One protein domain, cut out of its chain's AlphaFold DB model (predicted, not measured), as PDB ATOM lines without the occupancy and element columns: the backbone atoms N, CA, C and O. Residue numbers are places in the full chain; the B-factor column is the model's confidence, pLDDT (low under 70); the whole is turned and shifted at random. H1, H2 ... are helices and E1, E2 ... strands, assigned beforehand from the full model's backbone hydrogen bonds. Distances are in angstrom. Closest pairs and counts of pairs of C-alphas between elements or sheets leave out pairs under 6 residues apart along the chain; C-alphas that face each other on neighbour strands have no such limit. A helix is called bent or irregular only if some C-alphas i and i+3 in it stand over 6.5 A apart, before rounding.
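What this domain is: This is residues 23 to 150 of the 151 residues of a protein of Chlamydomonas reinhardtii (UniProt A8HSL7). A long, twisted sheet of four strands forms the middle layer, with helices H1 and H2 over one face and helix H4 over the other. The E2 and E3 hairpin reaches one end of the long axis, and the short helix H3, off the sheet, lies near the other end, between E3 and E4. The printed part has 128 residues, with four named helices and four named strands in the order E1 H1 H2 E2 E3 H3 E4 H4; the sheet's order is E1 E2 E3 E4, all antiparallel. The class is mixed, helices and strands. The whole is compact, with a radius of gyration of the C-alphas of 16.1 A, yet elongated, spanning 53 by 33 by 27 A.

Where its parts are: In the sheet, E3 is the longest strand, residues 82 to 95, 38.5 A; it bends by 58 degrees at residue 86. E2, residues 70 to 79, is 28.7 A long, and E4, residues 118 to 127, is 26.9 A. E1, residues 30 to 34, begins at C-alpha 30 (29.320, 22.807, 5.284). H1, residues 37 to 50, is 20.2 A long and irregular: C-alphas 38 and 41 are 7.4 A apart. H2 is residues 57 to 65 and H3 residues 101 to 106. H4, residues 136 to 148, is 18.6 A long and ends at C-alpha 148 (48.409, 10.094, 4.518).

How they stand to each other: E2 and E3 form a hairpin, antiparallel at 166 degrees, with N 73 and O 89 within hydrogen-bond range at 2.9 A. The edge strand E1 is antiparallel to E2, with N 33 and O 74 at 3.1 A. The other edge strand, E4, is antiparallel to E3, with N 90 and O 124 at 2.9 A. H1 is on the sheet at a height of 8.3 A and runs across the strands, at 86 degrees to E3 on the local plane; its closest C-alphas to E3 are Ala 42 and Leu 85, 6.5 A. H2, on the same face, only just stands up from the sheet, its line rising 42 degrees. H1 and H2 touch at a steep tilt of 52 degrees, opposite ways, closest at the C-alphas of Pro 37 and Val 64, 5.3 A. H4 is on the opposite face, closest to E3 at the C-alphas of Leu 140 and Val 89, 6.2 A. H3 is not on the sheet and touches no helix. Every O i to N i+4 pair is within hydrogen-bond range in H2, H3 and H4; in H1, 8 of 10 are.

The domain as a whole: The C-alphas farthest apart are those of Tyr 80 and Lys 112, 53.4 A. The printed part has no cut; the link from H3 to E4, 11 residues, is long. The mean pLDDT of the printed part is 91.9, and residues 23 to 27 are under 70.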
ATOM      1  N   LEU A  23      30.970  27.793  10.234       45.66
ATOM      2  CA  LEU A  23      31.447  29.181  10.193       45.66
ATOM      3  C   LEU A  23      30.290  30.127  10.571       45.66
ATOM      4  O   LEU A  23      29.215  30.019   9.976       45.66
ATOM      5  N   PRO A  24      30.469  31.059  11.524       43.62
ATOM      6  CA  PRO A  24      29.422  32.005  11.873       43.62
ATOM      7  C   PRO A  24      29.351  33.171  10.871       43.62
ATOM      8  O   PRO A  24      30.369  33.609  10.343       43.62
ATOM      9  N   GLN A  25      28.129  33.702  10.732       39.44
ATOM     10  CA  GLN A  25      27.639  34.809   9.884       39.44
ATOM     11  C   GLN A  25      27.127  34.395   8.495       39.44
ATOM     12  O   GLN A  25      27.874  34.339   7.527       39.44
ATOM     13  N   GLY A  26      25.821  34.094   8.409       49.62
ATOM     14  CA  GLY A  26      25.110  33.799   7.150       49.62
ATOM     15  C   GLY A  26      25.658  32.606   6.354       49.62
ATOM     16  O   GLY A  26      25.387  32.489   5.164       49.62
ATOM     17  N   GLY A  27      26.488  31.779   6.995       58.56
ATOM     18  CA  GLY A  27      27.380  30.837   6.337       58.56
ATOM     19  C   GLY A  27      26.664  29.610   5.797       58.56
ATOM     20  O   GLY A  27      25.779  29.053   6.448       58.56
ATOM     21  N   LEU A  28      27.100  29.157   4.619       70.25
ATOM     22  CA  LEU A  28      26.764  27.828   4.128       70.25
ATOM     23  C   LEU A  28      27.099  26.806   5.227       70.25
ATOM     24  O   LEU A  28      28.247  26.714   5.664       70.25
ATOM     25  N   SER A  29      26.105  26.033   5.672       85.62
ATOM     26  CA  SER A  29      26.339  24.864   6.520       85.62
ATOM     27  C   SER A  29      27.118  23.840   5.702       85.62
ATOM     28  O   SER A  29      26.558  23.246   4.777       85.62
ATOM     29  N   LEU A  30      28.417  23.718   5.975       91.38
ATOM     30  CA  LEU A  30      29.320  22.807   5.284       91.38
ATOM     31  C   LEU A  30      29.721  21.664   6.206       91.38
ATOM     32  O   LEU A  30      30.102  21.866   7.359       91.38
ATOM     33  N   TYR A  31      29.708  20.460   5.658       94.75
ATOM     34  CA  TYR A  31      30.294  19.285   6.283       94.75
ATOM     35  C   TYR A  31      31.080  18.500   5.247       94.75
ATOM     36  O   TYR A  31      30.929  18.679   4.034       94.75
ATOM     37  N   TYR A  32      31.959  17.642   5.750       96.75
ATOM     38  CA  TYR A  32      32.868  16.870   4.927       96.75
ATOM     39  C   TYR A  32      32.618  15.386   5.150       96.75
ATOM     40  O   TYR A  32      32.520  14.921   6.286       96.75
ATOM     41  N   ARG A  33      32.514  14.639   4.055       97.06
ATOM     42  CA  ARG A  33      32.308  13.186   4.062       97.06
ATOM     43  C   ARG A  33      33.053  12.544   2.892       97.06
ATOM     44  O   ARG A  33      33.400  13.263   1.956       97.06
ATOM     45  N   PRO A  34      33.313  11.228   2.898       97.56
ATOM     46  CA  PRO A  34      33.772  10.549   1.691       97.56
ATOM     47  C   PRO A  34      32.797  10.784   0.528       97.56
ATOM     48  O   PRO A  34      31.588  10.955   0.753       97.56
ATOM     49  N   LEU A  35      33.306  10.799  -0.709       97.19
ATOM     50  CA  LEU A  35      32.410  10.707  -1.864       97.19
ATOM     51  C   LEU A  35      31.699   9.358  -1.835       97.19
ATOM     52  O   LEU A  35      32.232   8.360  -1.349       97.19
ATOM     53  N   ASN A  36      30.492   9.336  -2.378       95.44
ATOM     54  CA  ASN A  36      29.706   8.127  -2.519       95.44
ATOM     55  C   ASN A  36      29.035   8.085  -3.908       95.44
ATOM     56  O   ASN A  36      29.040   9.090  -4.625       95.44
ATOM     57  N   PRO A  37      28.457   6.944  -4.325       96.56
ATOM     58  CA  PRO A  37      27.904   6.790  -5.671       96.56
ATOM     59  C   PRO A  37      26.835   7.817  -6.069       96.56
ATOM     60  O   PRO A  37      26.731   8.122  -7.258       96.56
ATOM     61  N   SER A  38      26.077   8.382  -5.119       95.69
ATOM     62  CA  SER A  38      25.075   9.416  -5.417       95.69
ATOM     63  C   SER A  38      25.698  10.736  -5.883       95.69
ATOM     64  O   SER A  38      25.038  11.505  -6.578       95.69
ATOM     65  N   ASP A  39      26.979  10.973  -5.584       96.69
ATOM     66  CA  ASP A  39      27.693  12.187  -5.977       96.69
ATOM     67  C   ASP A  39      28.183  12.147  -7.435       96.69
ATOM     68  O   ASP A  39      28.653  13.165  -7.936       96.69
ATOM     69  N   THR A  40      28.101  11.002  -8.126       96.44
ATOM     70  CA  THR A  40      28.748  10.775  -9.436       96.44
ATOM     71  C   THR A  40      28.416  11.856 -10.463       96.44
ATOM     72  O   THR A  40      29.316  12.431 -11.074       96.44
ATOM     73  N   GLU A  41      27.134  12.169 -10.641       96.69
ATOM     74  CA  GLU A  41      26.702  13.132 -11.659       96.69
ATOM     75  C   GLU A  41      27.067  14.572 -11.282       96.69
ATOM     76  O   GLU A  41      27.526  15.337 -12.133       96.69
ATOM     77  N   ALA A  42      26.965  14.925  -9.995       96.38
ATOM     78  CA  ALA A  42      27.416  16.222  -9.496       96.38
ATOM     79  C   ALA A  42      28.938  16.379  -9.651       96.38
ATOM     80  O   ALA A  42      29.419  17.417 -10.098       96.38
ATOM     81  N   LEU A  43      29.704  15.329  -9.350       97.12
ATOM     82  CA  LEU A  43      31.155  15.304  -9.489       97.12
ATOM     83  C   LEU A  43      31.580  15.497 -10.948       97.12
ATOM     84  O   LEU A  43      32.475  16.303 -11.207       97.12
ATOM     85  N   LYS A  44      30.925  14.814 -11.896       96.88
ATOM     86  CA  LYS A  44      31.148  14.991 -13.342       96.88
ATOM     87  C   LYS A  44      30.831  16.406 -13.803       96.88
ATOM     88  O   LYS A  44      31.609  16.979 -14.561       96.88
ATOM     89  N   ALA A  45      29.699  16.960 -13.368       95.81
ATOM     90  CA  ALA A  45      29.298  18.318 -13.723       95.81
ATOM     91  C   ALA A  45      30.334  19.340 -13.242       95.81
ATOM     92  O   ALA A  45      30.851  20.108 -14.045       95.81
ATOM     93  N   ILE A  46      30.739  19.261 -11.971       96.00
ATOM     94  CA  ILE A  46      31.757  20.167 -11.433       96.00
ATOM     95  C   ILE A  46      33.103  19.964 -12.145       96.00
ATOM     96  O   ILE A  46      33.796  20.943 -12.392       96.00
ATOM     97  N   HIS A  47      33.498  18.737 -12.511       96.62
ATOM     98  CA  HIS A  47      34.740  18.546 -13.274       96.62
ATOM     99  C   HIS A  47      34.692  19.239 -14.639       96.62
ATOM    100  O   HIS A  47      35.642  19.944 -14.967       96.62
ATOM    101  N   ARG A  48      33.585  19.100 -15.380       95.06
ATOM    102  CA  ARG A  48      33.375  19.780 -16.671       95.06
ATOM    103  C   ARG A  48      33.409  21.304 -16.545       95.06
ATOM    104  O   ARG A  48      33.927  21.979 -17.425       95.06
ATOM    105  N   ASP A  49      32.896  21.836 -15.438       94.88
ATOM    106  CA  ASP A  49      32.867  23.281 -15.198       94.88
ATOM    107  C   ASP A  49      34.218  23.837 -14.718       94.88
ATOM    108  O   ASP A  49      34.530  25.010 -14.936       94.88
ATOM    109  N   LEU A  50      35.007  23.031 -13.999       94.25
ATOM    110  CA  LEU A  50      36.236  23.482 -13.340       94.25
ATOM    111  C   LEU A  50      37.516  23.170 -14.109       94.25
ATOM    112  O   LEU A  50      38.502  23.886 -13.926       94.25
ATOM    113  N   PHE A  51      37.525  22.116 -14.918       93.75
ATOM    114  CA  PHE A  51      38.714  21.639 -15.609       93.75
ATOM    115  C   PHE A  51      38.474  21.614 -17.119       93.75
ATOM    116  O   PHE A  51      37.429  21.159 -17.566       93.75
ATOM    117  N   PRO A  52      39.461  22.033 -17.927       89.75
ATOM    118  CA  PRO A  52      39.364  21.985 -19.386       89.75
ATOM    119  C   PRO A  52      39.584  20.572 -19.960       89.75
ATOM    120  O   PRO A  52      39.737  20.428 -21.169       89.75
ATOM    121  N   ILE A  53      39.685  19.548 -19.104       90.06
ATOM    122  CA  ILE A  53      40.044  18.175 -19.465       90.06
ATOM    123  C   ILE A  53      38.851  17.271 -19.179       90.06
ATOM    124  O   ILE A  53      38.312  17.282 -18.070       90.06
ATOM    125  N   ASP A  54      38.496  16.446 -20.160       89.56
ATOM    126  CA  ASP A  54      37.490  15.405 -19.997       89.56
ATOM    127  C   ASP A  54      38.093  14.170 -19.324       89.56
ATOM    128  O   ASP A  54      39.099  13.611 -19.766       89.56
ATOM    129  N   TYR A  55      37.452  13.731 -18.246       92.81
ATOM    130  CA  TYR A  55      37.803  12.504 -17.540       92.81
ATOM    131  C   TYR A  55      36.828  11.389 -17.920       92.81
ATOM    132  O   TYR A  55      35.633  11.620 -18.094       92.81
ATOM    133  N   GLU A  56      37.324  10.158 -18.009       93.50
ATOM    134  CA  GLU A  56      36.499   8.989 -18.319       93.50
ATOM    135  C   GLU A  56      35.604   8.563 -17.140       93.50
ATOM    136  O   GLU A  56      35.961   8.713 -15.971       93.50
ATOM    137  N   ASP A  57      34.478   7.901 -17.423       94.00
ATOM    138  CA  ASP A  57      33.559   7.378 -16.397       94.00
ATOM    139  C   ASP A  57      34.233   6.449 -15.375       94.00
ATOM    140  O   ASP A  57      33.852   6.403 -14.201       94.00
ATOM    141  N   VAL A  58      35.267   5.715 -15.800       95.56
ATOM    142  CA  VAL A  58      36.043   4.837 -14.916       95.56
ATOM    143  C   VAL A  58      36.739   5.612 -13.796       95.56
ATOM    144  O   VAL A  58      36.824   5.099 -12.679       95.56
ATOM    145  N   PHE A  59      37.190   6.842 -14.056       96.00
ATOM    146  CA  PHE A  59      37.817   7.703 -13.057       96.00
ATOM    147  C   PHE A  59      36.820   8.059 -11.951       96.00
ATOM    148  O   PHE A  59      37.082   7.804 -10.773       96.00
ATOM    149  N   PHE A  60      35.638   8.551 -12.330       96.31
ATOM    150  CA  PHE A  60      34.589   8.920 -11.378       96.31
ATOM    151  C   PHE A  60      34.119   7.717 -10.564       96.31
ATOM    152  O   PHE A  60      34.001   7.810  -9.343       96.31
ATOM    153  N   ARG A  61      33.937   6.559 -11.212       96.62
ATOM    154  CA  ARG A  61      33.561   5.314 -10.531       96.62
ATOM    155  C   ARG A  61      34.590   4.911  -9.473       96.62
ATOM    156  O   ARG A  61      34.207   4.580  -8.353       96.62
ATOM    157  N   LYS A  62      35.886   4.953  -9.803       96.44
ATOM    158  CA  LYS A  62      36.961   4.657  -8.842       96.44
ATOM    159  C   LYS A  62      36.953   5.640  -7.671       96.44
ATOM    160  O   LYS A  62      37.115   5.209  -6.533       96.44
ATOM    161  N   ALA A  63      36.711   6.924  -7.939       96.25
ATOM    162  CA  ALA A  63      36.683   7.970  -6.923       96.25
ATOM    163  C   ALA A  63      35.531   7.815  -5.920       96.25
ATOM    164  O   ALA A  63      35.764   7.983  -4.725       96.25
ATOM    165  N   VAL A  64      34.318   7.482  -6.377       96.56
ATOM    166  CA  VAL A  64      33.130   7.356  -5.505       96.56
ATOM    167  C   VAL A  64      33.021   6.002  -4.795       96.56
ATOM    168  O   VAL A  64      32.343   5.904  -3.778       96.56
ATOM    169  N   LEU A  65      33.662   4.954  -5.326       95.31
ATOM    170  CA  LEU A  65      33.677   3.613  -4.720       95.31
ATOM    171  C   LEU A  65      34.935   3.325  -3.891       95.31
ATOM    172  O   LEU A  65      34.977   2.305  -3.210       95.31
ATOM    173  N   GLY A  66      35.965   4.168  -3.973       92.38
ATOM    174  CA  GLY A  66      37.239   3.933  -3.291       92.38
ATOM    175  C   GLY A  66      38.021   2.736  -3.853       92.38
ATOM    176  O   GLY A  66      38.534   1.910  -3.102       92.38
ATOM    177  N   GLN A  67      38.054   2.579  -5.180       93.19
ATOM    178  CA  GLN A  67      38.700   1.439  -5.853       93.19
ATOM    179  C   GLN A  67      40.109   1.779  -6.347       93.19
ATOM    180  O   GLN A  67      40.436   2.942  -6.550       93.19
ATOM    181  N   ASP A  68      40.938   0.761  -6.614       93.06
ATOM    182  CA  ASP A  68      42.278   0.941  -7.209       93.06
ATOM    183  C   ASP A  68      43.166   1.914  -6.408       93.06
ATOM    184  O   ASP A  68      43.859   2.780  -6.954       93.06
ATOM    185  N   ARG A  69      43.098   1.783  -5.074       95.19
ATOM    186  CA  ARG A  69      43.814   2.635  -4.115       95.19
ATOM    187  C   ARG A  69      43.434   4.121  -4.184       95.19
ATOM    188  O   ARG A  69      44.132   4.958  -3.613       95.19
ATOM    189  N   VAL A  70      42.346   4.454  -4.879       96.75
ATOM    190  CA  VAL A  70      41.773   5.797  -4.913       96.75
ATOM    191  C   VAL A  70      40.923   5.999  -3.667       96.75
ATOM    192  O   VAL A  70      40.163   5.122  -3.268       96.75
ATOM    193  N   PHE A  71      41.032   7.174  -3.070       97.19
ATOM    194  CA  PHE A  71      40.165   7.646  -2.006       97.19
ATOM    195  C   PHE A  71      39.835   9.115  -2.238       97.19
ATOM    196  O   PHE A  71      40.502   9.824  -2.997       97.19
ATOM    197  N   SER A  72      38.764   9.584  -1.614       98.06
ATOM    198  CA  SER A  72      38.241  10.902  -1.927       98.06
ATOM    199  C   SER A  72      37.382  11.470  -0.806       98.06
ATOM    200  O   SER A  72      36.829  10.742   0.019       98.06
ATOM    201  N   TRP A  73      37.277  12.796  -0.791       98.50
ATOM    202  CA  TRP A  73      36.447  13.542   0.145       98.50
ATOM    203  C   TRP A  73      35.619  14.579  -0.598       98.50
ATOM    204  O   TRP A  73      36.074  15.177  -1.571       98.50
ATOM    205  N   ALA A  74      34.417  14.804  -0.093       98.19
ATOM    206  CA  ALA A  74      33.452  15.783  -0.545       98.19
ATOM    207  C   ALA A  74      33.272  16.861   0.524       98.19
ATOM    208  O   ALA A  74      33.202  16.557   1.715       98.19
ATOM    209  N   ALA A  75      33.155  18.108   0.084       97.69
ATOM    210  CA  ALA A  75      32.593  19.204   0.852       97.69
ATOM    211  C   ALA A  75      31.152  19.404   0.381       97.69
ATOM    212  O   ALA A  75      30.912  19.627  -0.811       97.69
ATOM    213  N   VAL A  76      30.206  19.308   1.306       96.62
ATOM    214  CA  VAL A  76      28.778  19.293   1.001       96.62
ATOM    215  C   VAL A  76      28.089  20.417   1.750       96.62
ATOM    216  O   VAL A  76      28.324  20.619   2.940       96.62
ATOM    217  N   HIS A  77      27.238  21.143   1.036       93.75
ATOM    218  CA  HIS A  77      26.316  22.101   1.614       93.75
ATOM    219  C   HIS A  77      24.929  21.480   1.750       93.75
ATOM    220  O   HIS A  77      24.415  20.924   0.782       93.75
ATOM    221  N   ASN A  78      24.318  21.578   2.932       89.94
ATOM    222  CA  ASN A  78      22.922  21.186   3.109       89.94
ATOM    223  C   ASN A  78      22.014  22.415   3.006       89.94
ATOM    224  O   ASN A  78      22.103  23.315   3.843       89.94
ATOM    225  N   GLU A  79      21.131  22.422   2.011       87.56
ATOM    226  CA  GLU A  79      20.135  23.469   1.804       87.56
ATOM    227  C   GLU A  79      18.732  22.843   1.813       87.56
ATOM    228  O   GLU A  79      18.394  22.023   0.960       87.56
ATOM    229  N   TYR A  80      17.915  23.178   2.819       86.12
ATOM    230  CA  TYR A  80      16.557  22.634   3.011       86.12
ATOM    231  C   TYR A  80      16.466  21.095   2.920       86.12
ATOM    232  O   TYR A  80      15.516  20.545   2.362       86.12
ATOM    233  N   GLY A  81      17.465  20.384   3.457       84.31
ATOM    234  CA  GLY A  81      17.519  18.920   3.440       84.31
ATOM    235  C   GLY A  81      18.069  18.318   2.145       84.31
ATOM    236  O   GLY A  81      18.128  17.096   2.032       84.31
ATOM    237  N   ARG A  82      18.495  19.140   1.178       88.44
ATOM    238  CA  ARG A  82      19.181  18.688  -0.034       88.44
ATOM    239  C   ARG A  82      20.683  18.874   0.103       88.44
ATOM    240  O   ARG A  82      21.162  19.939   0.484       88.44
ATOM    241  N   GLU A  83      21.413  17.814  -0.214       91.75
ATOM    242  CA  GLU A  83      22.869  17.826  -0.247       91.75
ATOM    243  C   GLU A  83      23.363  18.368  -1.592       91.75
ATOM    244  O   GLU A  83      23.025  17.840  -2.651       91.75
ATOM    245  N   HIS A  84      24.199  19.398  -1.547       93.69
ATOM    246  CA  HIS A  84      24.855  19.984  -2.706       93.69
ATOM    247  C   HIS A  84      26.364  19.796  -2.588       93.69
ATOM    248  O   HIS A  84      26.996  20.310  -1.664       93.69
ATOM    249  N   LEU A  85      26.959  19.071  -3.534       96.38
ATOM    250  CA  LEU A  85      28.411  18.950  -3.625       96.38
ATOM    251  C   LEU A  85      29.002  20.309  -4.031       96.38
ATOM    252  O   LEU A  85      28.742  20.801  -5.126       96.38
ATOM    253  N   VAL A  86      29.796  20.920  -3.154       96.44
ATOM    254  CA  VAL A  86      30.403  22.246  -3.388       96.44
ATOM    255  C   VAL A  86      31.923  22.193  -3.524       96.44
ATOM    256  O   VAL A  86      32.557  23.143  -3.986       96.44
ATOM    257  N   GLY A  87      32.535  21.076  -3.151       97.50
ATOM    258  CA  GLY A  87      33.946  20.829  -3.386       97.50
ATOM    259  C   GLY A  87      34.291  19.363  -3.214       97.50
ATOM    260  O   GLY A  87      33.530  18.597  -2.631       97.50
ATOM    261  N   PHE A  88      35.444  18.969  -3.725       98.44
ATOM    262  CA  PHE A  88      35.925  17.602  -3.628       98.44
ATOM    263  C   PHE A  88      37.443  17.550  -3.728       98.44
ATOM    264  O   PHE A  88      38.084  18.453  -4.270       98.44
ATOM    265  N   VAL A  89      38.006  16.445  -3.262       98.62
ATOM    266  CA  VAL A  89      39.370  16.027  -3.563       98.62
ATOM    267  C   VAL A  89      39.372  14.538  -3.869       98.62
ATOM    268  O   VAL A  89      38.752  13.755  -3.150       98.62
ATOM    269  N   THR A  90      40.058  14.146  -4.935       98.12
ATOM    270  CA  THR A  90      40.339  12.749  -5.266       98.12
ATOM    271  C   THR A  90      41.844  12.530  -5.192       98.12
ATOM    272  O   THR A  90      42.633  13.370  -5.630       98.12
ATOM    273  N   ALA A  91      42.261  11.428  -4.588       97.94
ATOM    274  CA  ALA A  91      43.663  11.105  -4.388       97.94
ATOM    275  C   ALA A  91      43.886   9.598  -4.500       97.94
ATOM    276  O   ALA A  91      42.955   8.809  -4.341       97.94
ATOM    277  N   ARG A  92      45.120   9.190  -4.781       96.44
ATOM    278  CA  ARG A  92      45.511   7.786  -4.900       96.44
ATOM    279  C   ARG A  92      46.725   7.497  -4.036       96.44
ATOM    280  O   ARG A  92      47.672   8.281  -4.017       96.44
ATOM    281  N   LEU A  93      46.706   6.352  -3.363       95.50
ATOM    282  CA  LEU A  93      47.894   5.789  -2.734       95.50
ATOM    283  C   LEU A  93      48.807   5.190  -3.811       95.50
ATOM    284  O   LEU A  93      48.396   4.303  -4.571       95.50
ATOM    285  N   VAL A  94      50.041   5.673  -3.853       94.31
ATOM    286  CA  VAL A  94      51.079   5.258  -4.800       94.31
ATOM    287  C   VAL A  94      52.328   4.854  -4.035       94.31
ATOM    288  O   VAL A  94      52.635   5.441  -3.002       94.31
ATOM    289  N   TYR A  95      53.062   3.866  -4.527       92.56
ATOM    290  CA  TYR A  95      54.409   3.608  -4.021       92.56
ATOM    291  C   TYR A  95      55.426   4.504  -4.724       92.56
ATOM    292  O   TYR A  95      55.224   4.910  -5.869       92.56
ATOM    293  N   MET A  96      56.550   4.792  -4.070       91.00
ATOM    294  CA  MET A  96      57.589   5.636  -4.666       91.00
ATOM    295  C   MET A  96      58.142   5.037  -5.964       91.00
ATOM    296  O   MET A  96      58.457   5.788  -6.881       91.00
ATOM    297  N   TYR A  97      58.200   3.710  -6.112       90.88
ATOM    298  CA  TYR A  97      58.594   3.093  -7.389       90.88
ATOM    299  C   TYR A  97      57.573   3.307  -8.528       90.88
ATOM    300  O   TYR A  97      57.938   3.162  -9.691       90.88
ATOM    301  N   GLU A  98      56.312   3.630  -8.215       92.00
ATOM    302  CA  GLU A  98      55.244   3.908  -9.193       92.00
ATOM    303  C   GLU A  98      55.223   5.382  -9.625       92.00
ATOM    304  O   GLU A  98      54.551   5.725 -10.597       92.00
ATOM    305  N   CYS A  99      55.916   6.257  -8.889       89.94
ATOM    306  CA  CYS A  99      55.953   7.691  -9.153       89.94
ATOM    307  C   CYS A  99      56.892   8.020 -10.318       89.94
ATOM    308  O   CYS A  99      57.909   7.349 -10.514       89.94
ATOM    309  N   ASP A 100      56.585   9.099 -11.041       90.62
ATOM    310  CA  ASP A 100      57.445   9.580 -12.118       90.62
ATOM    311  C   ASP A 100      58.862   9.903 -11.585       90.62
ATOM    312  O   ASP A 100      59.000  10.569 -10.550       90.62
ATOM    313  N   PRO A 101      59.938   9.429 -12.244       88.56
ATOM    314  CA  PRO A 101      61.301   9.667 -11.780       88.56
ATOM    315  C   PRO A 101      61.674  11.150 -11.641       88.56
ATOM    316  O   PRO A 101      62.435  11.493 -10.729       88.56
ATOM    317  N   LEU A 102      61.151  12.026 -12.507       91.06
ATOM    318  CA  LEU A 102      61.398  13.467 -12.454       91.06
ATOM    319  C   LEU A 102      60.701  14.090 -11.246       91.06
ATOM    320  O   LEU A 102      61.338  14.835 -10.502       91.06
ATOM    321  N   ASP A 103      59.439  13.737 -10.996       88.62
ATOM    322  CA  ASP A 103      58.694  14.221  -9.828       88.62
ATOM    323  C   ASP A 103      59.415  13.844  -8.529       88.62
ATOM    324  O   ASP A 103      59.629  14.678  -7.642       88.62
ATOM    325  N   ARG A 104      59.887  12.597  -8.438       89.50
ATOM    326  CA  ARG A 104      60.692  12.128  -7.303       89.50
ATOM    327  C   ARG A 104      61.973  12.931  -7.144       89.50
ATOM    328  O   ARG A 104      62.345  13.254  -6.020       89.50
ATOM    329  N   GLN A 105      62.648  13.248  -8.243       89.56
ATOM    330  CA  GLN A 105      63.871  14.041  -8.215       89.56
ATOM    331  C   GLN A 105      63.627  15.460  -7.716       89.56
ATOM    332  O   GLN A 105      64.366  15.926  -6.849       89.56
ATOM    333  N   VAL A 106      62.572  16.117  -8.190       90.00
ATOM    334  CA  VAL A 106      62.202  17.471  -7.752       90.00
ATOM    335  C   VAL A 106      61.852  17.501  -6.259       90.00
ATOM    336  O   VAL A 106      62.185  18.463  -5.571       90.00
ATOM    337  N   MET A 107      61.252  16.432  -5.733       87.00
ATOM    338  CA  MET A 107      60.924  16.299  -4.308       87.00
ATOM    339  C   MET A 107      62.095  15.829  -3.424       87.00
ATOM    340  O   MET A 107      61.936  15.734  -2.209       87.00
ATOM    341  N   GLY A 108      63.262  15.508  -3.996       89.31
ATOM    342  CA  GLY A 108      64.390  14.948  -3.242       89.31
ATOM    343  C   GLY A 108      64.182  13.493  -2.791       89.31
ATOM    344  O   GLY A 108      64.812  13.042  -1.838       89.31
ATOM    345  N   LEU A 109      63.314  12.745  -3.479       88.56
ATOM    346  CA  LEU A 109      62.899  11.369  -3.174       88.56
ATOM    347  C   LEU A 109      63.447  10.334  -4.184       88.56
ATOM    348  O   LEU A 109      62.898   9.239  -4.343       88.56
ATOM    349  N   SER A 110      64.543  10.655  -4.881       86.81
ATOM    350  CA  SER A 110      65.166   9.766  -5.883       86.81
ATOM    351  C   SER A 110      65.882   8.546  -5.302       86.81
ATOM    352  O   SER A 110      66.294   7.665  -6.054       86.81
ATOM    353  N   SER A 111      66.082   8.482  -3.983       90.69
ATOM    354  CA  SER A 111      66.758   7.340  -3.363       90.69
ATOM    355  C   SER A 111      65.937   6.063  -3.534       90.69
ATOM    356  O   SER A 111      64.776   6.011  -3.127       90.69
ATOM    357  N   LYS A 112      66.565   4.999  -4.052       88.12
ATOM    358  CA  LYS A 112      65.944   3.666  -4.164       88.12
ATOM    359  C   LYS A 112      65.560   3.066  -2.811       88.12
ATOM    360  O   LYS A 112      64.659   2.241  -2.738       88.12
ATOM    361  N   ALA A 113      66.196   3.505  -1.722       90.88
ATOM    362  CA  ALA A 113      65.821   3.074  -0.374       90.88
ATOM    363  C   ALA A 113      64.382   3.480  -0.000       90.88
ATOM    364  O   ALA A 113      63.794   2.891   0.902       90.88
ATOM    365  N   LEU A 114      63.814   4.471  -0.697       89.25
ATOM    366  CA  LEU A 114      62.452   4.945  -0.487       89.25
ATOM    367  C   LEU A 114      61.427   4.223  -1.371       89.25
ATOM    368  O   LEU A 114      60.241   4.454  -1.183       89.25
ATOM    369  N   ASP A 115      61.839   3.354  -2.303       89.19
ATOM    370  CA  ASP A 115      60.954   2.763  -3.325       89.19
ATOM    371  C   ASP A 115      59.735   2.044  -2.728       89.19
ATOM    372  O   ASP A 115      58.641   2.134  -3.281       89.19
ATOM    373  N   GLY A 116      59.911   1.376  -1.584       89.81
ATOM    374  CA  GLY A 116      58.835   0.681  -0.873       89.81
ATOM    375  C   GLY A 116      57.929   1.582  -0.028       89.81
ATOM    376  O   GLY A 116      56.941   1.096   0.513       89.81
ATOM    377  N   GLN A 117      58.245   2.871   0.116       90.56
ATOM    378  CA  GLN A 117      57.401   3.802   0.860       90.56
ATOM    379  C   GLN A 117      56.181   4.199   0.035       90.56
ATOM    380  O   GLN A 117      56.242   4.317  -1.191       90.56
ATOM    381  N   ALA A 118      55.067   4.412   0.728       91.19
ATOM    382  CA  ALA A 118      53.844   4.895   0.120       91.19
ATOM    383  C   ALA A 118      53.757   6.424   0.208       91.19
ATOM    384  O   ALA A 118      54.218   7.047   1.162       91.19
ATOM    385  N   GLY A 119      53.141   7.023  -0.801       91.31
ATOM    386  CA  GLY A 119      52.799   8.431  -0.880       91.31
ATOM    387  C   GLY A 119      51.364   8.606  -1.361       91.31
ATOM    388  O   GLY A 119      50.711   7.669  -1.826       91.31
ATOM    389  N   VAL A 120      50.864   9.832  -1.252       95.25
ATOM    390  CA  VAL A 120      49.531  10.190  -1.735       95.25
ATOM    391  C   VAL A 120      49.664  11.160  -2.894       95.25
ATOM    392  O   VAL A 120      50.185  12.261  -2.731       95.25
ATOM    393  N   TYR A 121      49.135  10.766  -4.047       94.56
ATOM    394  CA  TYR A 121      49.051  11.606  -5.231       94.56
ATOM    395  C   TYR A 121      47.637  12.173  -5.360       94.56
ATOM    396  O   TYR A 121      46.673  11.426  -5.550       94.56
ATOM    397  N   VAL A 122      47.492  13.491  -5.221       97.12
ATOM    398  CA  VAL A 122      46.207  14.175  -5.431       97.12
ATOM    399  C   VAL A 122      45.934  14.240  -6.932       97.12
ATOM    400  O   VAL A 122      46.700  14.846  -7.672       97.12
ATOM    401  N   LEU A 123      44.840  13.617  -7.373       96.19
ATOM    402  CA  LEU A 123      44.452  13.543  -8.781       96.19
ATOM    403  C   LEU A 123      43.701  14.809  -9.201       96.19
ATOM    404  O   LEU A 123      44.074  15.459 -10.173       96.19
ATOM    405  N   THR A 124      42.648  15.171  -8.462       97.62
ATOM    406  CA  THR A 124      41.854  16.380  -8.721       97.62
ATOM    407  C   THR A 124      41.396  17.029  -7.416       97.62
ATOM    408  O   THR A 124      41.040  16.351  -6.452       97.62
ATOM    409  N   LEU A 125      41.398  18.363  -7.381       98.12
ATOM    410  CA  LEU A 125      40.917  19.177  -6.261       98.12
ATOM    411  C   LEU A 125      40.074  20.323  -6.819       98.12
ATOM    412  O   LEU A 125      40.591  21.181  -7.531       98.12
ATOM    413  N   GLY A 126      38.788  20.350  -6.478       97.25
ATOM    414  CA  GLY A 126      37.836  21.314  -7.021       97.25
ATOM    415  C   GLY A 126      36.976  21.952  -5.939       97.25
ATOM    416  O   GLY A 126      36.546  21.285  -5.002       97.25
ATOM    417  N   VAL A 127      36.702  23.250  -6.079       97.50
ATOM    418  CA  VAL A 127      35.704  23.980  -5.281       97.50
ATOM    419  C   VAL A 127      34.912  24.896  -6.212       97.50
ATOM    420  O   VAL A 127      35.501  25.665  -6.987       97.50
ATOM    421  N   VAL A 128      33.582  24.826  -6.132       95.69
ATOM    422  CA  VAL A 128      32.678  25.639  -6.958       95.69
ATOM    423  C   VAL A 128      32.907  27.133  -6.690       95.69
ATOM    424  O   VAL A 128      33.196  27.498  -5.547       95.69
ATOM    425  N   PRO A 129      32.785  28.022  -7.697       93.31
ATOM    426  CA  PRO A 129      33.158  29.435  -7.571       93.31
ATOM    427  C   PRO A 129      32.593  30.150  -6.336       93.31
ATOM    428  O   PRO A 129      33.345  30.846  -5.654       93.31
ATOM    429  N   GLY A 130      31.318  29.917  -6.001       90.19
ATOM    430  CA  GLY A 130      30.646  30.540  -4.852       90.19
ATOM    431  C   GLY A 130      31.170  30.114  -3.474       90.19
ATOM    432  O   GLY A 130      30.940  30.815  -2.498       90.19
ATOM    433  N   CYS A 131      31.909  29.004  -3.386       91.50
ATOM    434  CA  CYS A 131      32.495  28.494  -2.138       91.50
ATOM    435  C   CYS A 131      34.027  28.649  -2.087       91.50
ATOM    436  O   CYS A 131      34.689  28.146  -1.172       91.50
ATOM    437  N   ARG A 132      34.633  29.330  -3.071       92.75
ATOM    438  CA  ARG A 132      36.080  29.602  -3.087       92.75
ATOM    439  C   ARG A 132      36.449  30.663  -2.055       92.75
ATOM    440  O   ARG A 132      35.609  31.407  -1.571       92.75
ATOM    441  N   LYS A 133      37.742  30.735  -1.720       91.19
ATOM    442  CA  LYS A 133      38.312  31.685  -0.739       91.19
ATOM    443  C   LYS A 133      37.749  31.565   0.695       91.19
ATOM    444  O   LYS A 133      38.213  32.283   1.569       91.19
ATOM    445  N   GLY A 134      36.861  30.602   0.964       89.00
ATOM    446  CA  GLY A 134      36.357  30.251   2.302       89.00
ATOM    447  C   GLY A 134      37.109  29.108   3.001       89.00
ATOM    448  O   GLY A 134      36.628  28.564   3.985       89.00
ATOM    449  N   GLY A 135      38.267  28.684   2.479       94.81
ATOM    450  CA  GLY A 135      39.093  27.639   3.108       94.81
ATOM    451  C   GLY A 135      38.667  26.186   2.846       94.81
ATOM    452  O   GLY A 135      39.322  25.281   3.358       94.81
ATOM    453  N   VAL A 136      37.648  25.940   2.012       96.25
ATOM    454  CA  VAL A 136      37.160  24.586   1.665       96.25
ATOM    455  C   VAL A 136      38.276  23.693   1.111       96.25
ATOM    456  O   VAL A 136      38.509  22.600   1.619       96.25
ATOM    457  N   ALA A 137      39.035  24.183   0.125       97.56
ATOM    458  CA  ALA A 137      40.154  23.441  -0.463       97.56
ATOM    459  C   ALA A 137      41.237  23.088   0.572       97.56
ATOM    460  O   ALA A 137      41.765  21.979   0.570       97.56
ATOM    461  N   ARG A 138      41.533  24.010   1.498       97.62
ATOM    462  CA  ARG A 138      42.489  23.773   2.587       97.62
ATOM    463  C   ARG A 138      42.000  22.667   3.522       97.62
ATOM    464  O   ARG A 138      42.802  21.825   3.911       97.62
ATOM    465  N   HIS A 139      40.712  22.653   3.865       97.69
ATOM    466  CA  HIS A 139      40.125  21.586   4.677       97.69
ATOM    467  C   HIS A 139      40.182  20.230   3.970       97.69
ATOM    468  O   HIS A 139      40.614  19.252   4.576       97.69
ATOM    469  N   LEU A 140      39.831  20.178   2.681       98.38
ATOM    470  CA  LEU A 140      39.918  18.958   1.873       98.38
ATOM    471  C   LEU A 140      41.351  18.406   1.823       98.38
ATOM    472  O   LEU A 140      41.562  17.220   2.060       98.38
ATOM    473  N   LEU A 141      42.351  19.264   1.605       98.38
ATOM    474  CA  LEU A 141      43.762  18.865   1.674       98.38
ATOM    475  C   LEU A 141      44.177  18.421   3.082       98.38
ATOM    476  O   LEU A 141      44.962  17.488   3.222       98.38
ATOM    477  N   GLY A 142      43.620  19.038   4.127       98.19
ATOM    478  CA  GLY A 142      43.804  18.597   5.509       98.19
ATOM    479  C   GLY A 142      43.316  17.164   5.736       98.19
ATOM    480  O   GLY A 142      44.025  16.375   6.356       98.19
ATOM    481  N   LEU A 143      42.157  16.793   5.182       97.88
ATOM    482  CA  LEU A 143      41.629  15.422   5.248       97.88
ATOM    483  C   LEU A 143      42.539  14.424   4.523       97.88
ATOM    484  O   LEU A 143      42.772  13.322   5.021       97.88
ATOM    485  N   VAL A 144      43.098  14.819   3.377       97.88
ATOM    486  CA  VAL A 144      44.074  14.009   2.634       97.88
ATOM    487  C   VAL A 144      45.366  13.834   3.430       97.88
ATOM    488  O   VAL A 144      45.840  12.711   3.565       97.88
ATOM    489  N   ALA A 145      45.905  14.903   4.018       97.06
ATOM    490  CA  ALA A 145      47.107  14.836   4.849       97.06
ATOM    491  C   ALA A 145      46.897  13.958   6.093       97.06
ATOM    492  O   ALA A 145      47.757  13.150   6.437       97.06
ATOM    493  N   GLN A 146      45.729  14.052   6.737       96.81
ATOM    494  CA  GLN A 146      45.361  13.169   7.846       96.81
ATOM    495  C   GLN A 146      45.247  11.705   7.412       96.81
ATOM    496  O   GLN A 146      45.592  10.817   8.187       96.81
ATOM    497  N   HIS A 147      44.745  11.438   6.204       94.12
ATOM    498  CA  HIS A 147      44.732  10.089   5.646       94.12
ATOM    499  C   HIS A 147      46.158   9.590   5.393       94.12
ATOM    500  O   HIS A 147      46.482   8.484   5.807       94.12
ATOM    501  N   ALA A 148      47.016  10.426   4.803       93.50
ATOM    502  CA  ALA A 148      48.409  10.094   4.518       93.50
ATOM    503  C   ALA A 148      49.216   9.769   5.786       93.50
ATOM    504  O   ALA A 148      50.009   8.840   5.787       93.50
ATOM    505  N   ALA A 149      48.977  10.491   6.883       93.19
ATOM    506  CA  ALA A 149      49.661  10.272   8.159       93.19
ATOM    507  C   ALA A 149      49.274   8.960   8.875       93.19
ATOM    508  O   ALA A 149      49.850   8.648   9.913       93.19
ATOM    509  N   ARG A 150      48.268   8.230   8.372       89.62
ATOM    510  CA  ARG A 150      47.810   6.939   8.916       89.62
ATOM    511  C   ARG A 150      48.208   5.736   8.058       89.62
ATOM    512  O   ARG A 150      47.826   4.621   8.409       89.62
TER     513      ARG A 150